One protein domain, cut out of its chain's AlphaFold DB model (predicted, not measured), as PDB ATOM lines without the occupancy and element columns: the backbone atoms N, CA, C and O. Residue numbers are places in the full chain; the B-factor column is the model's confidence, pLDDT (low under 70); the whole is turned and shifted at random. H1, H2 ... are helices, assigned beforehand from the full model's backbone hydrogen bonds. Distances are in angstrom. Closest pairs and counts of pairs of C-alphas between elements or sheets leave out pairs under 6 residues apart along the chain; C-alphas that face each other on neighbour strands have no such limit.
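AT A GLANCE: This is residues 2 to 134 of the 137 residues of the protein "cDNA, FLJ79395, highly similar to Tumor necrosis factor, alpha-induced protein 2" of Homo sapiens (UniProt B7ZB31). Three helices, H2, H3 and H4, lie side by side in a row, each running opposite to the one before, and H1, H5 and H6 pack over one face of that row while its other face is bare. The short H7 is beside H4, and from it a long stretch with no named element, residues 120 to 134, loops out and folds back toward H1. The printed part has 133 residues with seven named helices, H1 to H7 in order along the chain, and no named strand; its class is all helix. It is compact, with a radius of gyration of the C-alphas of 14.5 A and spans of 44 by 36 by 22 A.

HOW THE PARTS SIT: Begin with H1, residues 2 to 16, which touches residues 43 to 47 alone of H2, residues 26 to 49. Look at the closest C-alphas, of His 5 and Cys 47, 5.8 A apart; this hairpin has a shallow tilt of 13 degrees. H2 forms the next hairpin with H3, residues 60 to 69: they touch, the C-alphas of Ala 33 and Ala 65 coming closest at 4.4 A, at a shallow tilt of 11 degrees, opposite ways. H3 is the hub, touching four helices; it only just touches H1, with 3 pairs of C-alphas within 8 A, Val 9 and Leu 61 closest at 7.3 A. H4, residues 73 to 86, forms a hairpin with H3 at a shallow tilt of 7 degrees, the C-alphas of Ile 67 and Ile 76 closest at 5.6 A. H5, residues 92 to 101, touches H3 at a steep tilt of 52 degrees, the C-alphas of Ile 68 and Leu 99 closest at 7.2 A. H6, residues 107 to 114, touches H4, the C-alphas of Lys 77 and Ile 113 closest at 5.4 A. H7, residues 116 to 119, touches H4, the C-alphas of Ala 81 and Ile 116 closest at 6.6 A. Every O i to N i+4 pair is within hydrogen-bond range in H1, H2, H4 and H6; it is 5 of 6 in H3 and in H5, and H7 is too short for such a pair.

IN THESE COORDINATES: Find C-alpha 2 at (-56.805, 5.058, -13.813); from there H1 runs 21.3 A to C-alpha 16. H2 starts at C-alpha 26, (-43.845, 28.675, -35.078), and is the longest at 34.2 A; H4 measures 20.0 A. H7 ends at C-alpha 119, (-27.657, 16.221, -15.176).

THE WHOLE: The C-alphas of His 50 and Ser 108 are farthest apart, at 44.8 A. The printed part has no cut, and no link is long. Residues 119 to 127 have pLDDT under 70.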
ATOM      1  N   GLU A   2     -58.209   4.636 -13.624       94.06
ATOM      2  CA  GLU A   2     -56.805   5.058 -13.813       94.06
ATOM      3  C   GLU A   2     -56.092   4.342 -14.972       94.06
ATOM      4  O   GLU A   2     -55.481   5.008 -15.799       94.06
ATOM      5  N   ALA A   3     -56.240   3.021 -15.112       96.06
ATOM      6  CA  ALA A   3     -55.630   2.277 -16.220       96.06
ATOM      7  C   ALA A   3     -56.079   2.766 -17.613       96.06
ATOM      8  O   ALA A   3     -55.267   2.825 -18.533       96.06
ATOM      9  N   LEU A   4     -57.353   3.153 -17.763       97.25
ATOM     10  CA  LEU A   4     -57.862   3.739 -19.006       97.25
ATOM     11  C   LEU A   4     -57.280   5.140 -19.226       97.25
ATOM     12  O   LEU A   4     -56.848   5.446 -20.332       97.25
ATOM     13  N   HIS A   5     -57.221   5.963 -18.176       98.00
ATOM     14  CA  HIS A   5     -56.621   7.296 -18.249       98.00
ATOM     15  C   HIS A   5     -55.148   7.216 -18.685       98.00
ATOM     16  O   HIS A   5     -54.747   7.875 -19.644       98.00
ATOM     17  N   LEU A   6     -54.378   6.322 -18.058       98.00
ATOM     18  CA  LEU A   6     -52.997   6.030 -18.436       98.00
ATOM     19  C   LEU A   6     -52.900   5.556 -19.887       98.00
ATOM     20  O   LEU A   6     -52.042   6.030 -20.625       98.00
ATOM     21  N   HIS A   7     -53.779   4.646 -20.316       98.12
ATOM     22  CA  HIS A   7     -53.796   4.156 -21.691       98.12
ATOM     23  C   HIS A   7     -54.013   5.288 -22.702       98.12
ATOM     24  O   HIS A   7     -53.233   5.398 -23.644       98.12
ATOM     25  N   LEU A   8     -55.008   6.155 -22.489       98.38
ATOM     26  CA  LEU A   8     -55.308   7.274 -23.387       98.38
ATOM     27  C   LEU A   8     -54.126   8.242 -23.512       98.38
ATOM     28  O   LEU A   8     -53.719   8.572 -24.625       98.38
ATOM     29  N   VAL A   9     -53.537   8.649 -22.383       98.44
ATOM     30  CA  VAL A   9     -52.372   9.549 -22.368       98.44
ATOM     31  C   VAL A   9     -51.173   8.894 -23.051       98.44
ATOM     32  O   VAL A   9     -50.545   9.497 -23.920       98.44
ATOM     33  N   LYS A  10     -50.883   7.634 -22.719       97.81
ATOM     34  CA  LYS A  10     -49.775   6.876 -23.307       97.81
ATOM     35  C   LYS A  10     -49.925   6.740 -24.821       97.81
ATOM     36  O   LYS A  10     -48.980   7.026 -25.552       97.81
ATOM     37  N   GLU A  11     -51.095   6.327 -25.308       97.94
ATOM     38  CA  GLU A  11     -51.341   6.197 -26.748       97.94
ATOM     39  C   GLU A  11     -51.230   7.545 -27.462       97.94
ATOM     40  O   GLU A  11     -50.657   7.611 -28.548       97.94
ATOM     41  N   TYR A  12     -51.680   8.636 -26.838       98.00
ATOM     42  CA  TYR A  12     -51.512   9.977 -27.391       98.00
ATOM     43  C   TYR A  12     -50.029  10.335 -27.580       98.00
ATOM     44  O   TYR A  12     -49.618  10.757 -28.665       98.00
ATOM     45  N   ILE A  13     -49.198  10.100 -26.560       97.75
ATOM     46  CA  ILE A  13     -47.747  10.344 -26.627       97.75
ATOM     47  C   ILE A  13     -47.086   9.438 -27.676       97.75
ATOM     48  O   ILE A  13     -46.220   9.897 -28.426       97.75
ATOM     49  N   ILE A  14     -47.513   8.174 -27.787       96.56
ATOM     50  CA  ILE A  14     -47.053   7.258 -28.840       96.56
ATOM     51  C   ILE A  14     -47.357   7.840 -30.223       96.56
ATOM     52  O   ILE A  14     -46.478   7.831 -31.082       96.56
ATOM     53  N   GLN A  15     -48.562   8.370 -30.462       95.31
ATOM     54  CA  GLN A  15     -48.898   8.972 -31.759       95.31
ATOM     55  C   GLN A  15     -48.042  10.204 -32.067       95.31
ATOM     56  O   GLN A  15     -47.554  10.317 -33.193       95.31
ATOM     57  N   LEU A  16     -47.806  11.080 -31.082       94.31
ATOM     58  CA  LEU A  16     -46.899  12.224 -31.244       94.31
ATOM     59  C   LEU A  16     -45.475  11.772 -31.601       94.31
ATOM     60  O   LEU A  16     -44.828  12.358 -32.464       94.31
ATOM     61  N   SER A  17     -45.006  10.685 -30.989       94.19
ATOM     62  CA  SER A  17     -43.622  10.215 -31.106       94.19
ATOM     63  C   SER A  17     -43.317   9.438 -32.398       94.19
ATOM     64  O   SER A  17     -42.173   9.061 -32.627       94.19
ATOM     65  N   LYS A  18     -44.304   9.193 -33.274       90.81
ATOM     66  CA  LYS A  18     -44.127   8.393 -34.507       90.81
ATOM     67  C   LYS A  18     -43.318   9.074 -35.619       90.81
ATOM     68  O   LYS A  18     -43.145   8.467 -36.674       90.81
ATOM     69  N   GLY A  19     -42.885  10.326 -35.446       81.50
ATOM     70  CA  GLY A  19     -42.050  11.039 -36.427       81.50
ATOM     71  C   GLY A  19     -42.725  11.311 -37.780       81.50
ATOM     72  O   GLY A  19     -42.050  11.618 -38.756       81.50
ATOM     73  N   ARG A  20     -44.058  11.194 -37.866       86.38
ATOM     74  CA  ARG A  20     -44.829  11.407 -39.109       86.38
ATOM     75  C   ARG A  20     -45.101  12.879 -39.417       86.38
ATOM     76  O   ARG A  20     -45.592  13.191 -40.497       86.38
ATOM     77  N   LEU A  21     -44.839  13.761 -38.459       90.88
ATOM     78  CA  LEU A  21     -45.161  15.177 -38.529       90.88
ATOM     79  C   LEU A  21     -43.911  15.991 -38.214       90.88
ATOM     80  O   LEU A  21     -43.307  15.796 -37.165       90.88
ATOM     81  N   VAL A  22     -43.561  16.913 -39.109       95.31
ATOM     82  CA  VAL A  22     -42.475  17.879 -38.920       95.31
ATOM     83  C   VAL A  22     -43.010  19.259 -39.285       95.31
ATOM     84  O   VAL A  22     -43.421  19.495 -40.420       95.31
ATOM     85  N   LEU A  23     -43.018  20.169 -38.318       96.12
ATOM     86  CA  LEU A  23     -43.581  21.512 -38.425       96.12
ATOM     87  C   LEU A  23     -42.449  22.535 -38.476       96.12
ATOM     88  O   LEU A  23     -41.654  22.629 -37.540       96.12
ATOM     89  N   LYS A  24     -42.364  23.302 -39.564       92.88
ATOM     90  CA  LYS A  24     -41.240  24.226 -39.812       92.88
ATOM     91  C   LYS A  24     -41.477  25.643 -39.296       92.88
ATOM     92  O   LYS A  24     -40.528  26.412 -39.207       92.88
ATOM     93  N   THR A  25     -42.720  25.992 -38.985       96.69
ATOM     94  CA  THR A  25     -43.107  27.349 -38.578       96.69
ATOM     95  C   THR A  25     -43.594  27.367 -37.136       96.69
ATOM     96  O   THR A  25     -44.139  26.372 -36.647       96.69
ATOM     97  N   ALA A  26     -43.395  28.496 -36.454       97.12
ATOM     98  CA  ALA A  26     -43.845  28.675 -35.078       97.12
ATOM     99  C   ALA A  26     -45.377  28.609 -34.987       97.12
ATOM    100  O   ALA A  26     -45.916  28.025 -34.051       97.12
ATOM    101  N   GLU A  27     -46.076  29.118 -36.000       98.06
ATOM    102  CA  GLU A  27     -47.534  29.152 -36.085       98.06
ATOM    103  C   GLU A  27     -48.119  27.738 -36.151       98.06
ATOM    104  O   GLU A  27     -49.028  27.402 -35.393       98.06
ATOM    105  N   GLN A  28     -47.555  26.863 -36.994       97.94
ATOM    106  CA  GLN A  28     -47.968  25.457 -37.060       97.94
ATOM    107  C   GLN A  28     -47.734  24.736 -35.729       97.94
ATOM    108  O   GLN A  28     -48.572  23.948 -35.289       97.94
ATOM    109  N   GLN A  29     -46.592  24.994 -35.089       98.06
ATOM    110  CA  GLN A  29     -46.241  24.393 -33.803       98.06
ATOM    111  C   GLN A  29     -47.176  24.874 -32.688       98.06
ATOM    112  O   GLN A  29     -47.629  24.065 -31.880       98.06
ATOM    113  N   GLN A  30     -47.531  26.160 -32.682       98.50
ATOM    114  CA  GLN A  30     -48.513  26.733 -31.764       98.50
ATOM    115  C   GLN A  30     -49.913  26.159 -31.995       98.50
ATOM    116  O   GLN A  30     -50.608  25.839 -31.031       98.50
ATOM    117  N   GLN A  31     -50.316  25.973 -33.252       98.44
ATOM    118  CA  GLN A  31     -51.590  25.348 -33.589       98.44
ATOM    119  C   GLN A  31     -51.647  23.891 -33.105       98.44
ATOM    120  O   GLN A  31     -52.630  23.490 -32.481       98.44
ATOM    121  N   LEU A  32     -50.586  23.104 -33.330       98.00
ATOM    122  CA  LEU A  32     -50.499  21.740 -32.802       98.00
ATOM    123  C   LEU A  32     -50.557  21.729 -31.271       98.00
ATOM    124  O   LEU A  32     -51.304  20.935 -30.707       98.00
ATOM    125  N   ALA A  33     -49.816  22.613 -30.600       98.44
ATOM    126  CA  ALA A  33     -49.855  22.728 -29.147       98.44
ATOM    127  C   ALA A  33     -51.275  23.030 -28.639       98.44
ATOM    128  O   ALA A  33     -51.734  22.382 -27.702       98.44
ATOM    129  N   GLY A  34     -52.008  23.925 -29.309       98.69
ATOM    130  CA  GLY A  34     -53.417  24.198 -29.012       98.69
ATOM    131  C   GLY A  34     -54.307  22.954 -29.119       98.69
ATOM    132  O   GLY A  34     -55.099  22.689 -28.217       98.69
ATOM    133  N   TYR A  35     -54.135  22.141 -30.167       98.56
ATOM    134  CA  TYR A  35     -54.861  20.871 -30.293       98.56
ATOM    135  C   TYR A  35     -54.491  19.863 -29.202       98.56
ATOM    136  O   TYR A  35     -55.371  19.184 -28.676       98.56
ATOM    137  N   ILE A  36     -53.209  19.768 -28.835       98.56
ATOM    138  CA  ILE A  36     -52.766  18.896 -27.741       98.56
ATOM    139  C   ILE A  36     -53.410  19.330 -26.424       98.56
ATOM    140  O   ILE A  36     -53.915  18.475 -25.706       98.56
ATOM    141  N   LEU A  37     -53.453  20.633 -26.134       98.75
ATOM    142  CA  LEU A  37     -54.078  21.168 -24.922       98.75
ATOM    143  C   LEU A  37     -55.583  20.881 -24.871       98.75
ATOM    144  O   LEU A  37     -56.069  20.394 -23.855       98.75
ATOM    145  N   ALA A  38     -56.311  21.105 -25.969       98.69
ATOM    146  CA  ALA A  38     -57.745  20.811 -26.034       98.69
ATOM    147  C   ALA A  38     -58.045  19.310 -25.837       98.69
ATOM    148  O   ALA A  38     -58.968  18.933 -25.111       98.69
ATOM    149  N   ASN A  39     -57.231  18.439 -26.440       98.56
ATOM    150  CA  ASN A  39     -57.360  16.992 -26.268       98.56
ATOM    151  C   ASN A  39     -56.976  16.546 -24.851       98.56
ATOM    152  O   ASN A  39     -57.628  15.663 -24.296       98.56
ATOM    153  N   ALA A  40     -55.946  17.153 -24.257       98.44
ATOM    154  CA  ALA A  40     -55.533  16.887 -22.884       98.44
ATOM    155  C   ALA A  40     -56.652  17.220 -21.894       98.44
ATOM    156  O   ALA A  40     -56.976  16.387 -21.051       98.44
ATOM    157  N   ASP A  41     -57.282  18.387 -22.049       98.25
ATOM    158  CA  ASP A  41     -58.428  18.801 -21.239       98.25
ATOM    159  C   ASP A  41     -59.607  17.830 -21.396       98.25
ATOM    160  O   ASP A  41     -60.149  17.341 -20.408       98.25
ATOM    161  N   THR A  42     -59.920  17.431 -22.635       98.44
ATOM    162  CA  THR A  42     -60.987  16.459 -22.919       98.44
ATOM    163  C   THR A  42     -60.730  15.106 -22.244       98.44
ATOM    164  O   THR A  42     -61.617  14.567 -21.577       98.44
ATOM    165  N   ILE A  43     -59.518  14.549 -22.385       98.19
ATOM    166  CA  ILE A  43     -59.132  13.269 -21.766       98.19
ATOM    167  C   ILE A  43     -59.209  13.377 -20.244       98.19
ATOM    168  O   ILE A  43     -59.779  12.496 -19.593       98.19
ATOM    169  N   GLN A  44     -58.655  14.455 -19.687       97.25
ATOM    170  CA  GLN A  44     -58.619  14.697 -18.254       97.25
ATOM    171  C   GLN A  44     -60.031  14.810 -17.682       97.25
ATOM    172  O   GLN A  44     -60.355  14.127 -16.710       97.25
ATOM    173  N   HIS A  45     -60.875  15.641 -18.292       97.50
ATOM    174  CA  HIS A  45     -62.246  15.868 -17.862       97.50
ATOM    175  C   HIS A  45     -63.048  14.569 -17.889       97.50
ATOM    176  O   HIS A  45     -63.594  14.170 -16.861       97.50
ATOM    177  N   PHE A  46     -63.026  13.855 -19.019       97.81
ATOM    178  CA  PHE A  46     -63.692  12.562 -19.164       97.81
ATOM    179  C   PHE A  46     -63.230  11.564 -18.093       97.81
ATOM    180  O   PHE A  46     -64.040  10.978 -17.373       97.81
ATOM    181  N   CYS A  47     -61.919  11.387 -17.924       97.69
ATOM    182  CA  CYS A  47     -61.395  10.417 -16.968       97.69
ATOM    183  C   CYS A  47     -61.734  10.789 -15.519       97.69
ATOM    184  O   CYS A  47     -62.085   9.902 -14.737       97.69
ATOM    185  N   THR A  48     -61.645  12.069 -15.148       96.12
ATOM    186  CA  THR A  48     -61.979  12.542 -13.797       96.12
ATOM    187  C   THR A  48     -63.470  12.426 -13.505       96.12
ATOM    188  O   THR A  48     -63.825  11.935 -12.436       96.12
ATOM    189  N   GLN A  49     -64.344  12.794 -14.448       97.44
ATOM    190  CA  GLN A  49     -65.795  12.627 -14.301       97.44
ATOM    191  C   GLN A  49     -66.188  11.169 -14.061       97.44
ATOM    192  O   GLN A  49     -67.098  10.887 -13.287       97.44
ATOM    193  N   HIS A  50     -65.461  10.236 -14.675       97.31
ATOM    194  CA  HIS A  50     -65.656   8.806 -14.474       97.31
ATOM    195  C   HIS A  50     -64.821   8.224 -13.313       97.31
ATOM    196  O   HIS A  50     -64.712   7.009 -13.188       97.31
ATOM    197  N   GLY A  51     -64.244   9.050 -12.431       96.69
ATOM    198  CA  GLY A  51     -63.623   8.595 -11.179       96.69
ATOM    199  C   GLY A  51     -62.168   8.126 -11.294       96.69
ATOM    200  O   GLY A  51     -61.718   7.306 -10.498       96.69
ATOM    201  N   SER A  52     -61.413   8.599 -12.288       97.69
ATOM    202  CA  SER A  52     -59.962   8.379 -12.346       97.69
ATOM    203  C   SER A  52     -59.227   9.245 -11.306       97.69
ATOM    204  O   SER A  52     -59.307  10.472 -11.394       97.69
ATOM    205  N   PRO A  53     -58.458   8.653 -10.369       95.94
ATOM    206  CA  PRO A  53     -57.660   9.396  -9.385       95.94
ATOM    207  C   PRO A  53     -56.301   9.878  -9.926       95.94
ATOM    208  O   PRO A  53     -55.513  10.458  -9.182       95.94
ATOM    209  N   ALA A  54     -55.987   9.616 -11.200       95.75
ATOM    210  CA  ALA A  54     -54.650   9.779 -11.769       95.75
ATOM    211  C   ALA A  54     -54.294  11.243 -12.100       95.75
ATOM    212  O   ALA A  54     -54.030  11.590 -13.248       95.75
ATOM    213  N   THR A  55     -54.271  12.112 -11.089       94.50
ATOM    214  CA  THR A  55     -53.890  13.531 -11.217       94.50
ATOM    215  C   THR A  55     -52.455  13.716 -11.705       94.50
ATOM    216  O   THR A  55     -52.145  14.695 -12.367       94.50
ATOM    217  N   TRP A  56     -51.579  12.739 -11.469       96.00
ATOM    218  CA  TRP A  56     -50.193  12.748 -11.945       96.00
ATOM    219  C   TRP A  56     -50.050  12.705 -13.478       96.00
ATOM    220  O   TRP A  56     -48.983  13.019 -14.002       96.00
ATOM    221  N   LEU A  57     -51.108  12.335 -14.206       97.12
ATOM    222  CA  LEU A  57     -51.141  12.371 -15.670       97.12
ATOM    223  C   LEU A  57     -51.516  13.749 -16.230       97.12
ATOM    224  O   LEU A  57     -51.283  13.995 -17.410       97.12
ATOM    225  N   GLN A  58     -52.050  14.652 -15.398       96.31
ATOM    226  CA  GLN A  58     -52.503  15.982 -15.817       96.31
ATOM    227  C   GLN A  58     -51.440  16.786 -16.582       96.31
ATOM    228  O   GLN A  58     -51.783  17.325 -17.633       96.31
ATOM    229  N   PRO A  59     -50.168  16.869 -16.137       97.25
ATOM    230  CA  PRO A  59     -49.175  17.666 -16.850       97.25
ATOM    231  C   PRO A  59     -48.569  16.966 -18.079       97.25
ATOM    232  O   PRO A  59     -47.865  17.619 -18.846       97.25
ATOM    233  N   ALA A  60     -48.859  15.682 -18.331       98.00
ATOM    234  CA  ALA A  60     -48.175  14.891 -19.360       98.00
ATOM    235  C   ALA A  60     -48.290  15.514 -20.758       98.00
ATOM    236  O   ALA A  60     -47.296  15.796 -21.422       98.00
ATOM    237  N   LEU A  61     -49.518  15.754 -21.215       98.56
ATOM    238  CA  LEU A  61     -49.761  16.320 -22.541       98.56
ATOM    239  C   LEU A  61     -49.560  17.845 -22.592       98.56
ATOM    240  O   LEU A  61     -48.943  18.304 -23.556       98.56
ATOM    241  N   PRO A  62     -50.002  18.640 -21.595       98.56
ATOM    242  CA  PRO A  62     -49.781  20.084 -21.597       98.56
ATOM    243  C   PRO A  62     -48.307  20.491 -21.631       98.56
ATOM    244  O   PRO A  62     -47.939  21.356 -22.422       98.56
ATOM    245  N   THR A  63     -47.438  19.838 -20.856       98.25
ATOM    246  CA  THR A  63     -46.007  20.170 -20.871       98.25
ATOM    247  C   THR A  63     -45.339  19.779 -22.193       98.25
ATOM    248  O   THR A  63     -44.506  20.519 -22.714       98.25
ATOM    249  N   LEU A  64     -45.742  18.665 -22.819       98.12
ATOM    250  CA  LEU A  64     -45.282  18.333 -24.176       98.12
ATOM    251  C   LEU A  64     -45.751  19.359 -25.215       98.12
ATOM    252  O   LEU A  64     -44.983  19.717 -26.110       98.12
ATOM    253  N   ALA A  65     -46.989  19.847 -25.097       98.38
ATOM    254  CA  ALA A  65     -47.500  20.919 -25.947       98.38
ATOM    255  C   ALA A  65     -46.647  22.185 -25.803       98.38
ATOM    256  O   ALA A  65     -46.304  22.810 -26.805       98.38
ATOM    257  N   GLU A  66     -46.245  22.518 -24.577       98.44
ATOM    258  CA  GLU A  66     -45.407  23.679 -24.295       98.44
ATOM    259  C   GLU A  66     -43.995  23.532 -24.880       98.44
ATOM    260  O   GLU A  66     -43.526  24.434 -25.575       98.44
ATOM    261  N   ILE A  67     -43.361  22.360 -24.744       98.19
ATOM    262  CA  ILE A  67     -42.082  22.044 -25.412       98.19
ATOM    263  C   ILE A  67     -42.190  22.236 -26.934       98.19
ATOM    264  O   ILE A  67     -41.278  22.781 -27.560       98.19
ATOM    265  N   ILE A  68     -43.300  21.802 -27.544       97.62
ATOM    266  CA  ILE A  68     -43.549  21.964 -28.983       97.62
ATOM    267  C   ILE A  68     -43.757  23.443 -29.341       97.62
ATOM    268  O   ILE A  68     -43.240  23.893 -30.366       97.62
ATOM    269  N   ARG A  69     -44.472  24.207 -28.512       98.12
ATOM    270  CA  ARG A  69     -44.832  25.612 -28.750       98.12
ATOM    271  C   ARG A  69     -43.647  26.568 -28.613       98.12
ATOM    272  O   ARG A  69     -43.502  27.478 -29.432       98.12
ATOM    273  N   LEU A  70     -42.820  26.386 -27.584       98.44
ATOM    274  CA  LEU A  70     -41.712  27.282 -27.250       98.44
ATOM    275  C   LEU A  70     -40.701  27.377 -28.398       98.44
ATOM    276  O   LEU A  70     -40.341  26.377 -29.017       98.44
ATOM    277  N   GLN A  71     -40.247  28.593 -28.702       97.12
ATOM    278  CA  GLN A  71     -39.267  28.843 -29.769       97.12
ATOM    279  C   GLN A  71     -37.858  29.075 -29.224       97.12
ATOM    280  O   GLN A  71     -36.888  28.685 -29.864       97.12
ATOM    281  N   ASP A  72     -37.739  29.677 -28.038       97.12
ATOM    282  CA  ASP A  72     -36.444  29.929 -27.410       97.12
ATOM    283  C   ASP A  72     -35.833  28.624 -26.852       97.12
ATOM    284  O   ASP A  72     -36.445  27.978 -25.995       97.12
ATOM    285  N   PRO A  73     -34.617  28.225 -27.276       96.12
ATOM    286  CA  PRO A  73     -33.980  27.000 -26.797       96.12
ATOM    287  C   PRO A  73     -33.741  26.960 -25.285       96.12
ATOM    288  O   PRO A  73     -33.683  25.870 -24.713       96.12
ATOM    289  N   SER A  74     -33.575  28.110 -24.625       96.06
ATOM    290  CA  SER A  74     -33.375  28.156 -23.172       96.06
ATOM    291  C   SER A  74     -34.684  27.894 -22.430       96.06
ATOM    292  O   SER A  74     -34.697  27.092 -21.500       96.06
ATOM    293  N   ALA A  75     -35.796  28.464 -22.898       97.69
ATOM    294  CA  ALA A  75     -37.132  28.154 -22.403       97.69
ATOM    295  C   ALA A  75     -37.477  26.668 -22.591       97.69
ATOM    296  O   ALA A  75     -37.935  26.022 -21.652       97.69
ATOM    297  N   ILE A  76     -37.163  26.085 -23.757       97.94
ATOM    298  CA  ILE A  76     -37.378  24.647 -23.998       97.94
ATOM    299  C   ILE A  76     -36.610  23.795 -22.976       97.94
ATOM    300  O   ILE A  76     -37.136  22.803 -22.483       97.94
ATOM    301  N   LYS A  77     -35.370  24.163 -22.628       96.81
ATOM    302  CA  LYS A  77     -34.584  23.432 -21.617       96.81
ATOM    303  C   LYS A  77     -35.233  23.450 -20.237       96.81
ATOM    304  O   LYS A  77     -35.201  22.424 -19.563       96.81
ATOM    305  N   ILE A  78     -35.778  24.594 -19.827       96.81
ATOM    306  CA  ILE A  78     -36.482  24.734 -18.546       96.81
ATOM    307  C   ILE A  78     -37.695  23.804 -18.541       96.81
ATOM    308  O   ILE A  78     -37.850  23.011 -17.616       96.81
ATOM    309  N   GLU A  79     -38.484  23.822 -19.614       98.06
ATOM    310  CA  GLU A  79     -39.678  22.986 -19.715       98.06
ATOM    311  C   GLU A  79     -39.334  21.487 -19.745       98.06
ATOM    312  O   GLU A  79     -39.976  20.681 -19.077       98.06
ATOM    313  N   VAL A  80     -38.255  21.100 -20.437       97.50
ATOM    314  CA  VAL A  80     -37.733  19.722 -20.414       97.50
ATOM    315  C   VAL A  80     -37.283  19.307 -19.012       97.50
ATOM    316  O   VAL A  80     -37.527  18.166 -18.622       97.50
ATOM    317  N   ALA A  81     -36.635  20.192 -18.250       94.94
ATOM    318  CA  ALA A  81     -36.217  19.898 -16.878       94.94
ATOM    319  C   ALA A  81     -37.427  19.690 -15.951       94.94
ATOM    320  O   ALA A  81     -37.466  18.715 -15.195       94.94
ATOM    321  N   THR A  82     -38.439  20.555 -16.059       94.44
ATOM    322  CA  THR A  82     -39.731  20.387 -15.378       94.44
ATOM    323  C   THR A  82     -40.362  19.047 -15.741       94.44
ATOM    324  O   THR A  82     -40.733  18.273 -14.860       94.44
ATOM    325  N   TYR A  83     -40.404  18.717 -17.033       96.00
ATOM    326  CA  TYR A  83     -41.006  17.477 -17.507       96.00
ATOM    327  C   TYR A  83     -40.294  16.227 -16.984       96.00
ATOM    328  O   TYR A  83     -40.945  15.292 -16.527       96.00
ATOM    329  N   ALA A  84     -38.960  16.228 -16.997       93.81
ATOM    330  CA  ALA A  84     -38.149  15.129 -16.478       93.81
ATOM    331  C   ALA A  84     -38.294  14.953 -14.957       93.81
ATOM    332  O   ALA A  84     -38.181  13.840 -14.456       93.81
ATOM    333  N   THR A  85     -38.589  16.036 -14.232       91.19
ATOM    334  CA  THR A  85     -38.893  15.982 -12.796       91.19
ATOM    335  C   THR A  85     -40.256  15.331 -12.544       91.19
ATOM    336  O   THR A  85     -40.396  14.532 -11.620       91.19
ATOM    337  N   CYS A  86     -41.265  15.630 -13.371       92.06
ATOM    338  CA  CYS A  86     -42.583  14.992 -13.284       92.06
ATOM    339  C   CYS A  86     -42.567  13.525 -13.741       92.06
ATOM    340  O   CYS A  86     -43.306  12.704 -13.195       92.06
ATOM    341  N   TYR A  87     -41.740  13.202 -14.736       94.31
ATOM    342  CA  TYR A  87     -41.680  11.894 -15.383       94.31
ATOM    343  C   TYR A  87     -40.225  11.413 -15.485       94.31
ATOM    344  O   TYR A  87     -39.601  11.559 -16.538       94.31
ATOM    345  N   PRO A  88     -39.665  10.823 -14.413       92.00
ATOM    346  CA  PRO A  88     -38.258  10.427 -14.384       92.00
ATOM    347  C   PRO A  88     -37.916   9.278 -15.351       92.00
ATOM    348  O   PRO A  88     -36.756   9.069 -15.685       92.00
ATOM    349  N   ASP A  89     -38.908   8.551 -15.873       93.25
ATOM    350  CA  ASP A  89     -38.703   7.573 -16.945       93.25
ATOM    351  C   ASP A  89     -38.692   8.191 -18.363       93.25
ATOM    352  O   ASP A  89     -38.551   7.477 -19.364       93.25
ATOM    353  N   PHE A  90     -38.793   9.522 -18.478       94.44
ATOM    354  CA  PHE A  90     -38.617  10.254 -19.731       94.44
ATOM    355  C   PHE A  90     -37.155  10.216 -20.191       94.44
ATOM    356  O   PHE A  90     -36.232  10.625 -19.490       94.44
ATOM    357  N   SER A  91     -36.930   9.739 -21.415       94.19
ATOM    358  CA  SER A  91     -35.597   9.428 -21.922       94.19
ATOM    359  C   SER A  91     -35.175  10.417 -23.002       94.19
ATOM    360  O   SER A  91     -35.992  11.092 -23.635       94.19
ATOM    361  N   LYS A  92     -33.876  10.433 -23.312       95.06
ATOM    362  CA  LYS A  92     -33.352  11.170 -24.472       95.06
ATOM    363  C   LYS A  92     -33.979  10.732 -25.796       95.06
ATOM    364  O   LYS A  92     -34.036  11.552 -26.712       95.06
ATOM    365  N   GLY A  93     -34.402   9.473 -25.916       95.25
ATOM    366  CA  GLY A  93     -35.119   8.974 -27.091       95.25
ATOM    367  C   GLY A  93     -36.492   9.629 -27.201       95.25
ATOM    368  O   GLY A  93     -36.812  10.204 -28.238       95.25
ATOM    369  N   HIS A  94     -37.250   9.641 -26.098       96.38
ATOM    370  CA  HIS A  94     -38.564  10.286 -26.021       96.38
ATOM    371  C   HIS A  94     -38.465  11.770 -26.383       96.38
ATOM    372  O   HIS A  94     -39.169  12.247 -27.271       96.38
ATOM    373  N   LEU A  95     -37.510  12.481 -25.781       96.75
ATOM    374  CA  LEU A  95     -37.258  13.884 -26.093       96.75
ATOM    375  C   LEU A  95     -36.886  14.103 -27.563       96.75
ATOM    376  O   LEU A  95     -37.346  15.062 -28.171       96.75
ATOM    377  N   SER A  96     -36.082  13.216 -28.155       95.88
ATOM    378  CA  SER A  96     -35.707  13.336 -29.571       95.88
ATOM    379  C   SER A  96     -36.918  13.190 -30.491       95.88
ATOM    380  O   SER A  96     -37.044  13.964 -31.435       95.88
ATOM    381  N   ALA A  97     -37.823  12.253 -30.198       96.00
ATOM    382  CA  ALA A  97     -39.042  12.054 -30.978       96.00
ATOM    383  C   ALA A  97     -39.977  13.274 -30.916       96.00
ATOM    384  O   ALA A  97     -40.536  13.674 -31.934       96.00
ATOM    385  N   ILE A  98     -40.091  13.913 -29.748       96.50
ATOM    386  CA  ILE A  98     -40.886  15.137 -29.580       96.50
ATOM    387  C   ILE A  98     -40.224  16.329 -30.282       96.50
ATOM    388  O   ILE A  98     -40.886  17.054 -31.022       96.50
ATOM    389  N   LEU A  99     -38.910  16.517 -30.115       96.12
ATOM    390  CA  LEU A  99     -38.180  17.595 -30.789       96.12
ATOM    391  C   LEU A  99     -38.155  17.424 -32.313       96.12
ATOM    392  O   LEU A  99     -38.106  18.427 -33.012       96.12
ATOM    393  N   ALA A 100     -38.244  16.199 -32.840       95.25
ATOM    394  CA  ALA A 100     -38.344  15.952 -34.280       95.25
ATOM    395  C   ALA A 100     -39.608  16.569 -34.908       95.25
ATOM    396  O   ALA A 100     -39.599  16.906 -36.091       95.25
ATOM    397  N   ILE A 101     -40.666  16.788 -34.117       95.56
ATOM    398  CA  ILE A 101     -41.853  17.529 -34.562       95.56
ATOM    399  C   ILE A 101     -41.489  18.994 -34.858       95.56
ATOM    400  O   ILE A 101     -42.062  19.597 -35.765       95.56
ATOM    401  N   LYS A 102     -40.511  19.572 -34.146       93.75
ATOM    402  CA  LYS A 102     -39.991  20.922 -34.400       93.75
ATOM    403  C   LYS A 102     -38.938  20.879 -35.507       93.75
ATOM    404  O   LYS A 102     -37.751  20.680 -35.271       93.75
ATOM    405  N   GLY A 103     -39.372  21.147 -36.732       89.31
ATOM    406  CA  GLY A 103     -38.511  21.188 -37.916       89.31
ATOM    407  C   GLY A 103     -37.636  22.438 -38.047       89.31
ATOM    408  O   GLY A 103     -37.029  22.620 -39.099       89.31
ATOM    409  N   ASN A 104     -37.609  23.317 -37.041       92.38
ATOM    410  CA  ASN A 104     -36.891  24.595 -37.065       92.38
ATOM    411  C   ASN A 104     -35.724  24.691 -36.069       92.38
ATOM    412  O   ASN A 104     -35.093  25.741 -35.993       92.38
ATOM    413  N   LEU A 105     -35.415  23.620 -35.330       94.69
ATOM    414  CA  LEU A 105     -34.233  23.563 -34.466       94.69
ATOM    415  C   LEU A 105     -33.024  23.024 -35.235       94.69
ATOM    416  O   LEU A 105     -33.111  22.028 -35.953       94.69
ATOM    417  N   SER A 106     -31.860  23.634 -35.030       95.06
ATOM    418  CA  SER A 106     -30.592  23.085 -35.505       95.06
ATOM    419  C   SER A 106     -30.185  21.845 -34.702       95.06
ATOM    420  O   SER A 106     -30.492  21.701 -33.515       95.06
ATOM    421  N   ASN A 107     -29.362  20.982 -35.304       94.81
ATOM    422  CA  ASN A 107     -28.773  19.829 -34.609       94.81
ATOM    423  C   ASN A 107     -28.011  20.231 -33.331       94.81
ATOM    424  O   ASN A 107     -27.995  19.488 -32.347       94.81
ATOM    425  N   SER A 108     -27.393  21.418 -33.328       96.56
ATOM    426  CA  SER A 108     -26.670  21.952 -32.169       96.56
ATOM    427  C   SER A 108     -27.604  22.294 -31.004       96.56
ATOM    428  O   SER A 108     -27.249  22.096 -29.841       96.56
ATOM    429  N   GLU A 109     -28.799  22.807 -31.299       96.69
ATOM    430  CA  GLU A 109     -29.817  23.145 -30.304       96.69
ATOM    431  C   GLU A 109     -30.457  21.879 -29.760       96.69
ATOM    432  O   GLU A 109     -30.503  21.709 -28.544       96.69
ATOM    433  N   VAL A 110     -30.823  20.936 -30.635       96.44
ATOM    434  CA  VAL A 110     -31.348  19.624 -30.226       96.44
ATOM    435  C   VAL A 110     -30.373  18.921 -29.279       96.44
ATOM    436  O   VAL A 110     -30.775  18.447 -28.217       96.44
ATOM    437  N   LYS A 111     -29.071  18.898 -29.602       95.69
ATOM    438  CA  LYS A 111     -28.046  18.300 -28.730       95.69
ATOM    439  C   LYS A 111     -27.952  19.011 -27.374       95.69
ATOM    440  O   LYS A 111     -27.876  18.338 -26.349       95.69
ATOM    441  N   ARG A 112     -27.988  20.350 -27.361       95.69
ATOM    442  CA  ARG A 112     -27.939  21.163 -26.132       95.69
ATOM    443  C   ARG A 112     -29.187  21.016 -25.264       95.69
ATOM    444  O   ARG A 112     -29.076  21.098 -24.048       95.69
ATOM    445  N   ILE A 113     -30.365  20.842 -25.857       96.69
ATOM    446  CA  ILE A 113     -31.606  20.597 -25.112       96.69
ATOM    447  C   ILE A 113     -31.561  19.195 -24.496       96.69
ATOM    448  O   ILE A 113     -31.803  19.029 -23.304       96.69
ATOM    449  N   ARG A 114     -31.154  18.184 -25.275       95.50
ATOM    450  CA  ARG A 114     -31.053  16.792 -24.807       95.50
ATOM    451  C   ARG A 114     -30.076  16.585 -23.654       95.50
ATOM    452  O   ARG A 114     -30.278  15.655 -22.877       95.50
ATOM    453  N   SER A 115     -29.034  17.409 -23.536       94.12
ATOM    454  CA  SER A 115     -28.055  17.275 -22.452       94.12
ATOM    455  C   SER A 115     -28.604  17.656 -21.075       94.12
ATOM    456  O   SER A 115     -27.982  17.332 -20.074       94.12
ATOM    457  N   ILE A 116     -29.772  18.303 -20.986       92.56
ATOM    458  CA  ILE A 116     -30.437  18.556 -19.693       92.56
ATOM    459  C   ILE A 116     -30.739  17.244 -18.956       92.56
ATOM    460  O   ILE A 116     -30.614  17.173 -17.734       92.56
ATOM    461  N   LEU A 117     -31.048  16.184 -19.707       90.00
ATOM    462  CA  LEU A 117     -31.318  14.859 -19.150       90.00
ATOM    463  C   LEU A 117     -30.049  14.122 -18.678       90.00
ATOM    464  O   LEU A 117     -30.173  13.064 -18.078       90.00
ATOM    465  N   ASP A 118     -28.840  14.650 -18.930       83.44
ATOM    466  CA  ASP A 118     -27.591  14.090 -18.373       83.44
ATOM    467  C   ASP A 118     -27.371  14.473 -16.907       83.44
ATOM    468  O   ASP A 118     -26.680  13.771 -16.177       83.44
ATOM    469  N   VAL A 119     -27.933  15.608 -16.485       68.75
ATOM    470  CA  VAL A 119     -27.657  16.221 -15.176       68.75
ATOM    471  C   VAL A 119     -28.661  15.767 -14.111       68.75
ATOM    472  O   VAL A 119     -28.389  15.859 -12.920       68.75
ATOM    473  N   SER A 120     -29.814  15.243 -14.531       56.53
ATOM    474  CA  SER A 120     -30.996  15.123 -13.675       56.53
ATOM    475  C   SER A 120     -31.593  13.721 -13.715       56.53
ATOM    476  O   SER A 120     -32.701  13.559 -14.199       56.53
ATOM    477  N   MET A 121     -30.869  12.708 -13.233       55.06
ATOM    478  CA  MET A 121     -31.445  11.398 -12.879       55.06
ATOM    479  C   MET A 121     -30.598  10.753 -11.773       55.06
ATOM    480  O   MET A 121     -29.911   9.754 -11.979       55.06
ATOM    481  N   GLY A 122     -30.595  11.343 -10.577       48.16
ATOM    482  CA  GLY A 122     -30.111  10.638  -9.391       48.16
ATOM    483  C   GLY A 122     -31.099   9.533  -9.032       48.16
ATOM    484  O   GLY A 122     -32.068   9.831  -8.355       48.16
ATOM    485  N   ALA A 123     -30.881   8.315  -9.542       48.69
ATOM    486  CA  ALA A 123     -31.458   7.027  -9.121       48.69
ATOM    487  C   ALA A 123     -32.844   7.053  -8.428       48.69
ATOM    488  O   ALA A 123     -33.039   6.387  -7.414       48.69
ATOM    489  N   GLN A 124     -33.817   7.807  -8.947       55.28
ATOM    490  CA  GLN A 124     -35.198   7.681  -8.505       55.28
ATOM    491  C   GLN A 124     -35.876   6.669  -9.410       55.28
ATOM    492  O   GLN A 124     -36.106   6.934 -10.588       55.28
ATOM    493  N   GLU A 125     -36.176   5.496  -8.856       57.34
ATOM    494  CA  GLU A 125     -37.088   4.586  -9.531       57.34
ATOM    495  C   GLU A 125     -38.437   5.296  -9.719       57.34
ATOM    496  O   GLU A 125     -38.988   5.848  -8.757       57.34
ATOM    497  N   PRO A 126     -38.977   5.324 -10.948       61.75
ATOM    498  CA  PRO A 126     -40.274   5.919 -11.202       61.75
ATOM    499  C   PRO A 126     -41.327   5.140 -10.411       61.75
ATOM    500  O   PRO A 126     -41.642   3.997 -10.726       61.75
ATOM    501  N   SER A 127     -41.924   5.778  -9.402       69.44
ATOM    502  CA  SER A 127     -43.036   5.179  -8.647       69.44
ATOM    503  C   SER A 127     -44.252   4.859  -9.531       69.44
ATOM    504  O   SER A 127     -45.119   4.079  -9.136       69.44
ATOM    505  N   ARG A 128     -44.330   5.468 -10.726       88.88
ATOM    506  CA  ARG A 128     -45.408   5.304 -11.707       88.88
ATOM    507  C   ARG A 128     -44.828   5.286 -13.129       88.88
ATOM    508  O   ARG A 128     -44.306   6.313 -13.561       88.88
ATOM    509  N   PRO A 129     -44.907   4.160 -13.859       91.50
ATOM    510  CA  PRO A 129     -44.366   4.070 -15.210       91.50
ATOM    511  C   PRO A 129     -45.297   4.742 -16.231       91.50
ATOM    512  O   PRO A 129     -46.481   4.408 -16.321       91.50
ATOM    513  N   LEU A 130     -44.751   5.651 -17.041       95.88
ATOM    514  CA  LEU A 130     -45.419   6.226 -18.215       95.88
ATOM    515  C   LEU A 130     -44.562   6.019 -19.460       95.88
ATOM    516  O   LEU A 130     -44.978   5.346 -20.400       95.88
ATOM    517  N   PHE A 131     -43.352   6.571 -19.458       95.19
ATOM    518  CA  PHE A 131     -42.449   6.552 -20.602       95.19
ATOM    519  C   PHE A 131     -41.704   5.234 -20.770       95.19
ATOM    520  O   PHE A 131     -41.426   4.832 -21.891       95.19
ATOM    521  N   SER A 132     -41.467   4.501 -19.690       93.50
ATOM    522  CA  SER A 132     -40.995   3.111 -19.743       93.50
ATOM    523  C   SER A 132     -41.956   2.179 -20.503       93.50
ATOM    524  O   SER A 132     -41.535   1.155 -21.042       93.50
ATOM    525  N   LEU A 133     -43.240   2.549 -20.609       94.12
ATOM    526  CA  LEU A 133     -44.264   1.832 -21.381       94.12
ATOM    527  C   LEU A 133     -44.352   2.289 -22.847       94.12
ATOM    528  O   LEU A 133     -45.140   1.738 -23.620       94.12
ATOM    529  N   ILE A 134     -43.577   3.304 -23.228       94.38
ATOM    530  CA  ILE A 134     -43.565   3.909 -24.557       94.38
ATOM    531  C   ILE A 134     -42.256   3.511 -25.225       94.38
ATOM    532  O   ILE A 134     -41.172   3.878 -24.790       94.38
TER     533      ILE A 134